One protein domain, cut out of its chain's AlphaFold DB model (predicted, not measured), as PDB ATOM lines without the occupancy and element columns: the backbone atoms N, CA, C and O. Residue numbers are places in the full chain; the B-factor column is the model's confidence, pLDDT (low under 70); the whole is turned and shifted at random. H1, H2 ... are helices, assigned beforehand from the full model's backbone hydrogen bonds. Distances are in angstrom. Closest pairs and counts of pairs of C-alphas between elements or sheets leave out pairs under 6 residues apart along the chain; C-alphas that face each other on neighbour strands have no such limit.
ATOM      1  N   SER A 175     264.055 301.471 174.559       96.62
ATOM      2  CA  SER A 175     264.647 300.347 173.824       96.62
ATOM      3  C   SER A 175     265.189 300.793 172.450       96.62
ATOM      4  O   SER A 175     264.805 301.862 171.962       96.62
ATOM      5  N   PRO A 176     266.053 300.002 171.780       98.06
ATOM      6  CA  PRO A 176     266.591 300.364 170.464       98.06
ATOM      7  C   PRO A 176     265.507 300.730 169.439       98.06
ATOM      8  O   PRO A 176     265.596 301.764 168.782       98.06
ATOM      9  N   ILE A 177     264.427 299.943 169.354       98.06
ATOM     10  CA  ILE A 177     263.332 300.210 168.410       98.06
ATOM     11  C   ILE A 177     262.581 301.509 168.735       98.06
ATOM     12  O   ILE A 177     262.153 302.221 167.830       98.06
ATOM     13  N   GLU A 178     262.469 301.868 170.013       97.94
ATOM     14  CA  GLU A 178     261.826 303.105 170.463       97.94
ATOM     15  C   GLU A 178     262.695 304.332 170.174       97.94
ATOM     16  O   GLU A 178     262.176 305.340 169.699       97.94
ATOM     17  N   ARG A 179     264.020 304.237 170.367       98.06
ATOM     18  CA  ARG A 179     264.973 305.292 169.973       98.06
ATOM     19  C   ARG A 179     264.957 305.531 168.465       98.06
ATOM     20  O   ARG A 179     264.958 306.677 168.013       98.06
ATOM     21  N   LEU A 180     264.912 304.457 167.676       98.31
ATOM     22  CA  LEU A 180     264.794 304.561 166.222       98.31
ATOM     23  C   LEU A 180     263.438 305.125 165.801       98.31
ATOM     24  O   LEU A 180     263.394 306.001 164.942       98.31
ATOM     25  N   THR A 181     262.348 304.687 166.431       98.31
ATOM     26  CA  THR A 181     261.006 305.237 166.198       98.31
ATOM     27  C   THR A 181     260.981 306.735 166.478       98.31
ATOM     28  O   THR A 181     260.560 307.515 165.633       98.31
ATOM     29  N   GLU A 182     261.497 307.166 167.623       97.06
ATOM     30  CA  GLU A 182     261.561 308.578 167.984       97.06
ATOM     31  C   GLU A 182     262.307 309.428 166.944       97.06
ATOM     32  O   GLU A 182     261.897 310.555 166.663       97.06
ATOM     33  N   ARG A 183     263.387 308.896 166.365       97.62
ATOM     34  CA  ARG A 183     264.249 309.635 165.437       97.62
ATOM     35  C   ARG A 183     263.778 309.584 163.982       97.62
ATOM     36  O   ARG A 183     263.965 310.561 163.261       97.62
ATOM     37  N   TYR A 184     263.225 308.457 163.544       98.00
ATOM     38  CA  TYR A 184     262.998 308.163 162.126       98.00
ATOM     39  C   TYR A 184     261.530 307.958 161.748       98.00
ATOM     40  O   TYR A 184     261.238 307.842 160.558       98.00
ATOM     41  N   ALA A 185     260.604 307.901 162.710       97.38
ATOM     42  CA  ALA A 185     259.218 307.597 162.385       97.38
ATOM     43  C   ALA A 185     258.601 308.656 161.451       97.38
ATOM     44  O   ALA A 185     258.675 309.856 161.741       97.38
ATOM     45  N   PRO A 186     257.924 308.240 160.362       96.00
ATOM     46  CA  PRO A 186     257.125 309.156 159.554       96.00
ATOM     47  C   PRO A 186     255.986 309.762 160.395       96.00
ATOM     48  O   PRO A 186     255.618 309.186 161.421       96.00
ATOM     49  N   PRO A 187     255.352 310.872 159.964       94.38
ATOM     50  CA  PRO A 187     254.414 311.634 160.798       94.38
ATOM     51  C   PRO A 187     253.334 310.794 161.496       94.38
ATOM     52  O   PRO A 187     253.100 310.958 162.690       94.38
ATOM     53  N   ARG A 188     252.723 309.837 160.789       91.50
ATOM     54  CA  ARG A 188     251.693 308.956 161.363       91.50
ATOM     55  C   ARG A 188     252.247 308.011 162.437       91.50
ATOM     56  O   ARG A 188     251.643 307.880 163.497       91.50
ATOM     57  N   ALA A 189     253.384 307.368 162.177       92.94
ATOM     58  CA  ALA A 189     254.029 306.485 163.150       92.94
ATOM     59  C   ALA A 189     254.589 307.282 164.341       92.94
ATOM     60  O   ALA A 189     254.522 306.823 165.474       92.94
ATOM     61  N   SER A 190     255.052 308.512 164.104       95.31
ATOM     62  CA  SER A 190     255.494 309.433 165.152       95.31
ATOM     63  C   SER A 190     254.347 309.805 166.097       95.31
ATOM     64  O   SER A 190     254.526 309.780 167.313       95.31
ATOM     65  N   LEU A 191     253.140 310.060 165.575       94.50
ATOM     66  CA  LEU A 191     251.948 310.289 166.402       94.50
ATOM     67  C   LEU A 191     251.543 309.040 167.194       94.50
ATOM     68  O   LEU A 191     251.284 309.141 168.396       94.50
ATOM     69  N   ALA A 192     251.534 307.868 166.549       94.88
ATOM     70  CA  ALA A 192     251.231 306.598 167.206       94.88
ATOM     71  C   ALA A 192     252.220 306.300 168.348       94.88
ATOM     72  O   ALA A 192     251.806 305.955 169.455       94.88
ATOM     73  N   TRP A 193     253.512 306.527 168.122       96.94
ATOM     74  CA  TRP A 193     254.545 306.440 169.146       96.94
ATOM     75  C   TRP A 193     254.329 307.460 170.263       96.94
ATOM     76  O   TRP A 193     254.243 307.097 171.434       96.94
ATOM     77  N   SER A 194     254.173 308.736 169.904       97.25
ATOM     78  CA  SER A 194     254.066 309.834 170.864       97.25
ATOM     79  C   SER A 194     252.901 309.641 171.834       97.25
ATOM     80  O   SER A 194     253.065 309.792 173.045       97.25
ATOM     81  N   HIS A 195     251.728 309.267 171.321       97.19
ATOM     82  CA  HIS A 195     250.520 309.163 172.133       97.19
ATOM     83  C   HIS A 195     250.269 307.772 172.714       97.19
ATOM     84  O   HIS A 195     249.662 307.685 173.778       97.19
ATOM     85  N   ARG A 196     250.717 306.700 172.052       96.56
ATOM     86  CA  ARG A 196     250.320 305.320 172.389       96.56
ATOM     87  C   ARG A 196     251.495 304.382 172.650       96.56
ATOM     88  O   ARG A 196     251.266 303.224 172.977       96.56
ATOM     89  N   LEU A 197     252.732 304.866 172.512       96.88
ATOM     90  CA  LEU A 197     253.956 304.063 172.591       96.88
ATOM     91  C   LEU A 197     253.954 302.870 171.624       96.88
ATOM     92  O   LEU A 197     254.497 301.817 171.942       96.88
ATOM     93  N   VAL A 198     253.339 303.025 170.449       96.56
ATOM     94  CA  VAL A 198     253.408 302.018 169.384       96.56
ATOM     95  C   VAL A 198     254.666 302.301 168.561       96.56
ATOM     96  O   VAL A 198     254.683 303.311 167.849       96.56
ATOM     97  N   PRO A 199     255.735 301.490 168.681       97.06
ATOM     98  CA  PRO A 199     256.934 301.687 167.881       97.06
ATOM     99  C   PRO A 199     256.672 301.335 166.410       97.06
ATOM    100  O   PRO A 199     255.698 300.656 166.082       97.06
ATOM    101  N   MET A 200     257.569 301.769 165.523       97.06
ATOM    102  CA  MET A 200     257.668 301.172 164.187       97.06
ATOM    103  C   MET A 200     257.966 299.672 164.296       97.06
ATOM    104  O   MET A 200     258.498 299.210 165.305       97.06
ATOM    105  N   THR A 201     257.684 298.917 163.240       95.88
ATOM    106  CA  THR A 201     258.184 297.539 163.111       95.88
ATOM    107  C   THR A 201     259.712 297.511 162.976       95.88
ATOM    108  O   THR A 201     260.339 298.509 162.599       95.88
ATOM    109  N   ALA A 202     260.333 296.355 163.244       96.31
ATOM    110  CA  ALA A 202     261.782 296.191 163.100       96.31
ATOM    111  C   ALA A 202     262.249 296.472 161.660       96.31
ATOM    112  O   ALA A 202     263.250 297.162 161.459       96.31
ATOM    113  N   LEU A 203     261.484 296.010 160.663       96.62
ATOM    114  CA  LEU A 203     261.769 296.239 159.246       96.62
ATOM    115  C   LEU A 203     261.692 297.723 158.868       96.62
ATOM    116  O   LEU A 203     262.583 298.223 158.181       96.62
ATOM    117  N   GLU A 204     260.654 298.437 159.312       97.00
ATOM    118  CA  GLU A 204     260.498 299.874 159.049       97.00
ATOM    119  C   GLU A 204     261.636 300.679 159.683       97.00
ATOM    120  O   GLU A 204     262.254 301.508 159.010       97.00
ATOM    121  N   ALA A 205     261.962 300.400 160.949       97.75
ATOM    122  CA  ALA A 205     263.048 301.069 161.656       97.75
ATOM    123  C   ALA A 205     264.411 300.816 160.990       97.75
ATOM    124  O   ALA A 205     265.170 301.762 160.764       97.75
ATOM    125  N   PHE A 206     264.705 299.565 160.620       98.06
ATOM    126  CA  PHE A 206     265.938 299.202 159.921       98.06
ATOM    127  C   PHE A 206     266.034 299.884 158.550       98.06
ATOM    128  O   PHE A 206     267.046 300.511 158.237       98.06
ATOM    129  N   SER A 207     264.960 299.821 157.758       97.38
ATOM    130  CA  SER A 207     264.904 300.425 156.420       97.38
ATOM    131  C   SER A 207     265.084 301.943 156.478       97.38
ATOM    132  O   SER A 207     265.783 302.517 155.644       97.38
ATOM    133  N   ALA A 208     264.508 302.607 157.485       97.88
ATOM    134  CA  ALA A 208     264.654 304.049 157.664       97.88
ATOM    135  C   ALA A 208     266.098 304.459 158.004       97.88
ATOM    136  O   ALA A 208     266.584 305.477 157.504       97.88
ATOM    137  N   VAL A 209     266.806 303.659 158.809       98.31
ATOM    138  CA  VAL A 209     268.237 303.872 159.083       98.31
ATOM    139  C   VAL A 209     269.070 303.615 157.828       98.31
ATOM    140  O   VAL A 209     269.908 304.446 157.489       98.31
ATOM    141  N   GLN A 210     268.808 302.523 157.102       97.94
ATOM    142  CA  GLN A 210     269.505 302.178 155.857       97.94
ATOM    143  C   GLN A 210     269.364 303.273 154.787       97.94
ATOM    144  O   GLN A 210     270.333 303.600 154.104       97.94
ATOM    145  N   ALA A 211     268.171 303.854 154.650       98.00
ATOM    146  CA  ALA A 211     267.893 304.906 153.677       98.00
ATOM    147  C   ALA A 211     268.549 306.258 154.021       98.00
ATOM    148  O   ALA A 211     268.601 307.140 153.164       98.00
ATOM    149  N   ASN A 212     269.050 306.445 155.249       98.00
ATOM    150  CA  ASN A 212     269.732 307.666 155.660       98.00
ATOM    151  C   ASN A 212     271.266 307.504 155.563       98.00
ATOM    152  O   ASN A 212     271.882 306.991 156.499       98.00
ATOM    153  N   PRO A 213     271.928 308.032 154.511       97.06
ATOM    154  CA  PRO A 213     273.383 307.920 154.348       97.06
ATOM    155  C   PRO A 213     274.190 308.670 155.422       97.06
ATOM    156  O   PRO A 213     275.396 308.483 155.535       97.06
ATOM    157  N   THR A 214     273.533 309.526 156.209       97.50
ATOM    158  CA  THR A 214     274.125 310.302 157.310       97.50
ATOM    159  C   THR A 214     273.682 309.800 158.688       97.50
ATOM    160  O   THR A 214     273.783 310.525 159.679       97.50
ATOM    161  N   ALA A 215     273.157 308.571 158.772       97.31
ATOM    162  CA  ALA A 215     272.761 307.971 160.039       97.31
ATOM    163  C   ALA A 215     273.929 307.965 161.038       97.31
ATOM    164  O   ALA A 215     275.059 307.585 160.731       97.31
ATOM    165  N   ARG A 216     273.643 308.403 162.264       97.88
ATOM    166  CA  ARG A 216     274.621 308.426 163.355       97.88
ATOM    167  C   ARG A 216     274.989 307.001 163.777       97.88
ATOM    168  O   ARG A 216     274.156 306.100 163.709       97.88
ATOM    169  N   ALA A 217     276.204 306.823 164.295       97.81
ATOM    170  CA  ALA A 217     276.709 305.516 164.725       97.81
ATOM    171  C   ALA A 217     275.823 304.831 165.785       97.81
ATOM    172  O   ALA A 217     275.660 303.617 165.741       97.81
ATOM    173  N   ASP A 218     275.210 305.606 166.688       97.94
ATOM    174  CA  ASP A 218     274.255 305.102 167.687       97.94
ATOM    175  C   ASP A 218     273.002 304.486 167.034       97.94
ATOM    176  O   ASP A 218     272.614 303.374 167.372       97.94
ATOM    177  N   ALA A 219     272.419 305.155 166.036       98.06
ATOM    178  CA  ALA A 219     271.273 304.643 165.286       98.06
ATOM    179  C   ALA A 219     271.623 303.418 164.432       98.06
ATOM    180  O   ALA A 219     270.817 302.498 164.326       98.06
ATOM    181  N   VAL A 220     272.818 303.389 163.834       98.31
ATOM    182  CA  VAL A 220     273.290 302.207 163.100       98.31
ATOM    183  C   VAL A 220     273.445 301.023 164.053       98.31
ATOM    184  O   VAL A 220     272.965 299.937 163.746       98.31
ATOM    185  N   ALA A 221     274.053 301.229 165.226       98.31
ATOM    186  CA  ALA A 221     274.180 300.188 166.240       98.31
ATOM    187  C   ALA A 221     272.805 299.671 166.693       98.31
ATOM    188  O   ALA A 221     272.582 298.463 166.664       98.31
ATOM    189  N   ASP A 222     271.869 300.570 167.016       98.38
ATOM    190  CA  ASP A 222     270.495 300.209 167.379       98.38
ATOM    191  C   ASP A 222     269.819 299.383 166.278       98.38
ATOM    192  O   ASP A 222     269.246 298.334 166.570       98.38
ATOM    193  N   ALA A 223     269.937 299.784 165.008       98.19
ATOM    194  CA  ALA A 223     269.350 299.044 163.888       98.19
ATOM    195  C   ALA A 223     269.947 297.639 163.742       98.19
ATOM    196  O   ALA A 223     269.215 296.679 163.510       98.19
ATOM    197  N   LEU A 224     271.262 297.494 163.933       98.19
ATOM    198  CA  LEU A 224     271.926 296.192 163.890       98.19
ATOM    199  C   LEU A 224     271.468 295.268 165.027       98.19
ATOM    200  O   LEU A 224     271.386 294.058 164.817       98.19
ATOM    201  N   THR A 225     271.102 295.806 166.200       98.25
ATOM    202  CA  THR A 225     270.535 294.983 167.288       98.25
ATOM    203  C   THR A 225     269.173 294.375 166.949       98.25
ATOM    204  O   THR A 225     268.791 293.381 167.560       98.25
ATOM    205  N   LEU A 226     268.457 294.927 165.961       97.31
ATOM    206  CA  LEU A 226     267.151 294.422 165.528       97.31
ATOM    207  C   LEU A 226     267.252 293.249 164.541       97.31
ATOM    208  O   LEU A 226     266.251 292.569 164.322       97.31
ATOM    209  N   LEU A 227     268.431 292.984 163.961       96.75
ATOM    210  CA  LEU A 227     268.612 291.952 162.931       96.75
ATOM    211  C   LEU A 227     268.159 290.543 163.356       96.75
ATOM    212  O   LEU A 227     267.502 289.893 162.547       96.75
ATOM    213  N   PRO A 228     268.443 290.047 164.581       96.69
ATOM    214  CA  PRO A 228     267.978 288.722 164.988       96.69
ATOM    215  C   PRO A 228     266.449 288.603 164.980       96.69
ATOM    216  O   PRO A 228     265.915 287.623 164.468       96.69
ATOM    217  N   THR A 229     265.752 289.620 165.498       94.00
ATOM    218  CA  THR A 229     264.285 289.679 165.486       94.00
ATOM    219  C   THR A 229     263.758 289.763 164.060       94.00
ATOM    220  O   THR A 229     262.858 289.014 163.699       94.00
ATOM    221  N   LEU A 230     264.361 290.616 163.226       94.69
ATOM    222  CA  LEU A 230     263.961 290.785 161.832       94.69
ATOM    223  C   LEU A 230     264.093 289.483 161.026       94.69
ATOM    224  O   LEU A 230     263.186 289.137 160.275       94.69
ATOM    225  N   HIS A 231     265.198 288.748 161.185       95.88
ATOM    226  CA  HIS A 231     265.369 287.451 160.527       95.88
ATOM    227  C   HIS A 231     264.304 286.449 160.979       95.88
ATOM    228  O   HIS A 231     263.682 285.816 160.134       95.88
ATOM    229  N   ALA A 232     264.036 286.362 162.285       94.00
ATOM    230  CA  ALA A 232     263.013 285.460 162.809       94.00
ATOM    231  C   ALA A 232     261.605 285.785 162.268       94.00
ATOM    232  O   ALA A 232     260.874 284.874 161.882       94.00
ATOM    233  N   GLU A 233     261.236 287.068 162.194       93.12
ATOM    234  CA  GLU A 233     259.953 287.516 161.631       93.12
ATOM    235  C   GLU A 233     259.824 287.165 160.138       93.12
ATOM    236  O   GLU A 233     258.772 286.696 159.696       93.12
ATOM    237  N   LEU A 234     260.895 287.352 159.358       94.94
ATOM    238  CA  LEU A 234     260.919 287.020 157.931       94.94
ATOM    239  C   LEU A 234     260.863 285.509 157.682       94.94
ATOM    240  O   LEU A 234     260.114 285.069 156.809       94.94
ATOM    241  N   ASP A 235     261.606 284.717 158.457       95.88
ATOM    242  CA  ASP A 235     261.603 283.254 158.362       95.88
ATOM    243  C   ASP A 235     260.220 282.684 158.712       95.88
ATOM    244  O   ASP A 235     259.704 281.816 158.001       95.88
ATOM    245  N   GLN A 236     259.575 283.211 159.759       93.38
ATOM    246  CA  GLN A 236     258.209 282.831 160.116       93.38
ATOM    247  C   GLN A 236     257.224 283.171 158.990       93.38
ATOM    248  O   GLN A 236     256.442 282.313 158.576       93.38
ATOM    249  N   ALA A 237     257.276 284.394 158.455       93.62
ATOM    250  CA  ALA A 237     256.407 284.805 157.356       93.62
ATOM    251  C   ALA A 237     256.616 283.933 156.103       93.62
ATOM    252  O   ALA A 237     255.651 283.568 155.428       93.62
ATOM    253  N   ALA A 238     257.861 283.552 155.805       95.44
ATOM    254  CA  ALA A 238     258.177 282.649 154.704       95.44
ATOM    255  C   ALA A 238     257.576 281.249 154.914       95.44
ATOM    256  O   ALA A 238     256.965 280.709 153.990       95.44
ATOM    257  N   ALA A 239     257.686 280.685 156.121       94.75
ATOM    258  CA  ALA A 239     257.093 279.391 156.460       94.75
ATOM    259  C   ALA A 239     255.554 279.413 156.370       94.75
ATOM    260  O   ALA A 239     254.947 278.492 155.820       94.75
ATOM    261  N   GLU A 240     254.911 280.486 156.843       93.94
ATOM    262  CA  GLU A 240     253.458 280.678 156.726       93.94
ATOM    263  C   GLU A 240     252.992 280.793 155.269       93.94
ATOM    264  O   GLU A 240     251.925 280.297 154.906       93.94
ATOM    265  N   LEU A 241     253.773 281.446 154.407       95.69
ATOM    266  CA  LEU A 241     253.470 281.515 152.978       95.69
ATOM    267  C   LEU A 241     253.677 280.159 152.295       95.69
ATOM    268  O   LEU A 241     252.860 279.771 151.459       95.69
ATOM    269  N   GLN A 242     254.723 279.419 152.668       94.94
ATOM    270  CA  GLN A 242     254.976 278.077 152.145       94.94
ATOM    271  C   GLN A 242     253.849 277.104 152.503       94.94
ATOM    272  O   GLN A 242     253.359 276.420 151.607       94.94
ATOM    273  N   SER A 243     253.362 277.102 153.749       93.75
ATOM    274  CA  SER A 243     252.275 276.206 154.179       93.75
ATOM    275  C   SER A 243     250.950 276.457 153.444       93.75
ATOM    276  O   SER A 243     250.179 275.529 153.183       93.75
ATOM    277  N   ARG A 244     250.689 277.710 153.041       92.94
ATOM    278  CA  ARG A 244     249.536 278.064 152.192       92.94
ATOM    279  C   ARG A 244     249.677 277.519 150.775       92.94
ATOM    280  O   ARG A 244     248.679 277.109 150.190       92.94
ATOM    281  N   VAL A 245     250.892 277.514 150.227       93.44
ATOM    282  CA  VAL A 245     251.173 276.976 148.886       93.44
ATOM    283  C   VAL A 245     251.140 275.447 148.883       93.44
ATOM    284  O   VAL A 245     250.635 274.858 147.930       93.44
ATOM    285  N   THR A 246     251.631 274.794 149.939       89.44
ATOM    286  CA  THR A 246     251.644 273.325 150.053       89.44
ATOM    287  C   THR A 246     250.296 272.729 150.468       89.44
ATOM    288  O   THR A 246     250.126 271.515 150.401       89.44
TER     289      THR A 246
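This is residues 175 to 246 of the 252 residues of an uncharacterized protein of Streptomyces sp. NA02950 (UniProt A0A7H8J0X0). Four short helices make a compact head, and the long last helix, H5, leaves it as an arm whose residues 235 to 246 stick out free. In the head H1, H3 and H4 pack on one another as a three-helix core, and H2 packs on H1 alone, at the head's edge. The printed part has 72 residues with five named helices, in the order H1, H2, H3, H4, H5, and no named strand; the class is all helix. The whole is loose, with a radius of gyration of the C-alphas of 13.9 A, and elongated, spanning 42 by 27 by 20 A, the arm making the length.

H1, residues 176 to 184, and H3, residues 202 to 210, are the hubs, each touching three other helices. H1 touches H2, residues 187 to 196, at a steep tilt of 46 degrees, opposite ways; their closest C-alphas, of Glu 182 and Ser 190, are 6.7 A apart. H1 touches H3 at a steep tilt of 53 degrees, the same way, with the C-alphas of Leu 180 and Ala 205 closest at 6.0 A. H1 also touches H4, residues 217 to 225, at a steep tilt of 49 degrees, opposite ways; the closest C-alphas, of Pro 176 and Asp 222, are 5.0 A apart. H3 and H4 form a helical hairpin and touch at a shallow tilt of 33 degrees, only just short of steep, opposite ways, with the C-alphas of Phe 206 and Ala 223 closest at 5.2 A. The helix packing is mostly crossed, the helices that touch standing mostly at steep tilts. H5, residues 227 to 246, meets H4 only through their link. H3 and H5 only just touch, with 3 pairs of C-alphas within 8 A, and only at their ends: H5 does so with residues 229 to 230 alone, and the closest C-alphas, of Ala 202 and Leu 230, are 6.0 A apart. H2 is apart from H3, H4 and H5, and H1 is apart from H5. In H1, H2, H3, H4 and H5 every O i to N i+4 pair is within hydrogen-bond range.

H1 begins at C-alpha 176, at (266.591, 300.364, 170.464), and is 12.0 A long from first to last C-alpha. H2 measures 13.8 A, H3 12.2 A and H4 12.5 A. H5 is the longest, 28.3 A from C-alpha 227 at (268.612, 291.952, 162.931) to C-alpha 246 at (251.644, 273.325, 150.053).

The two C-alphas farthest apart, those of Arg 216 and Thr 246, are 44.0 A apart. Without residues 235 to 246 the body has 60 residues and spans 28 by 27 by 18 A, with a radius of gyration of 10.8 A. The links H1 to H2, H2 to H3 and H4 to H5 are tight, and H3 to H4 is short. The printed part has no cut, and no printed residue is under 70 in pLDDT; the mean of the printed part is 96.4.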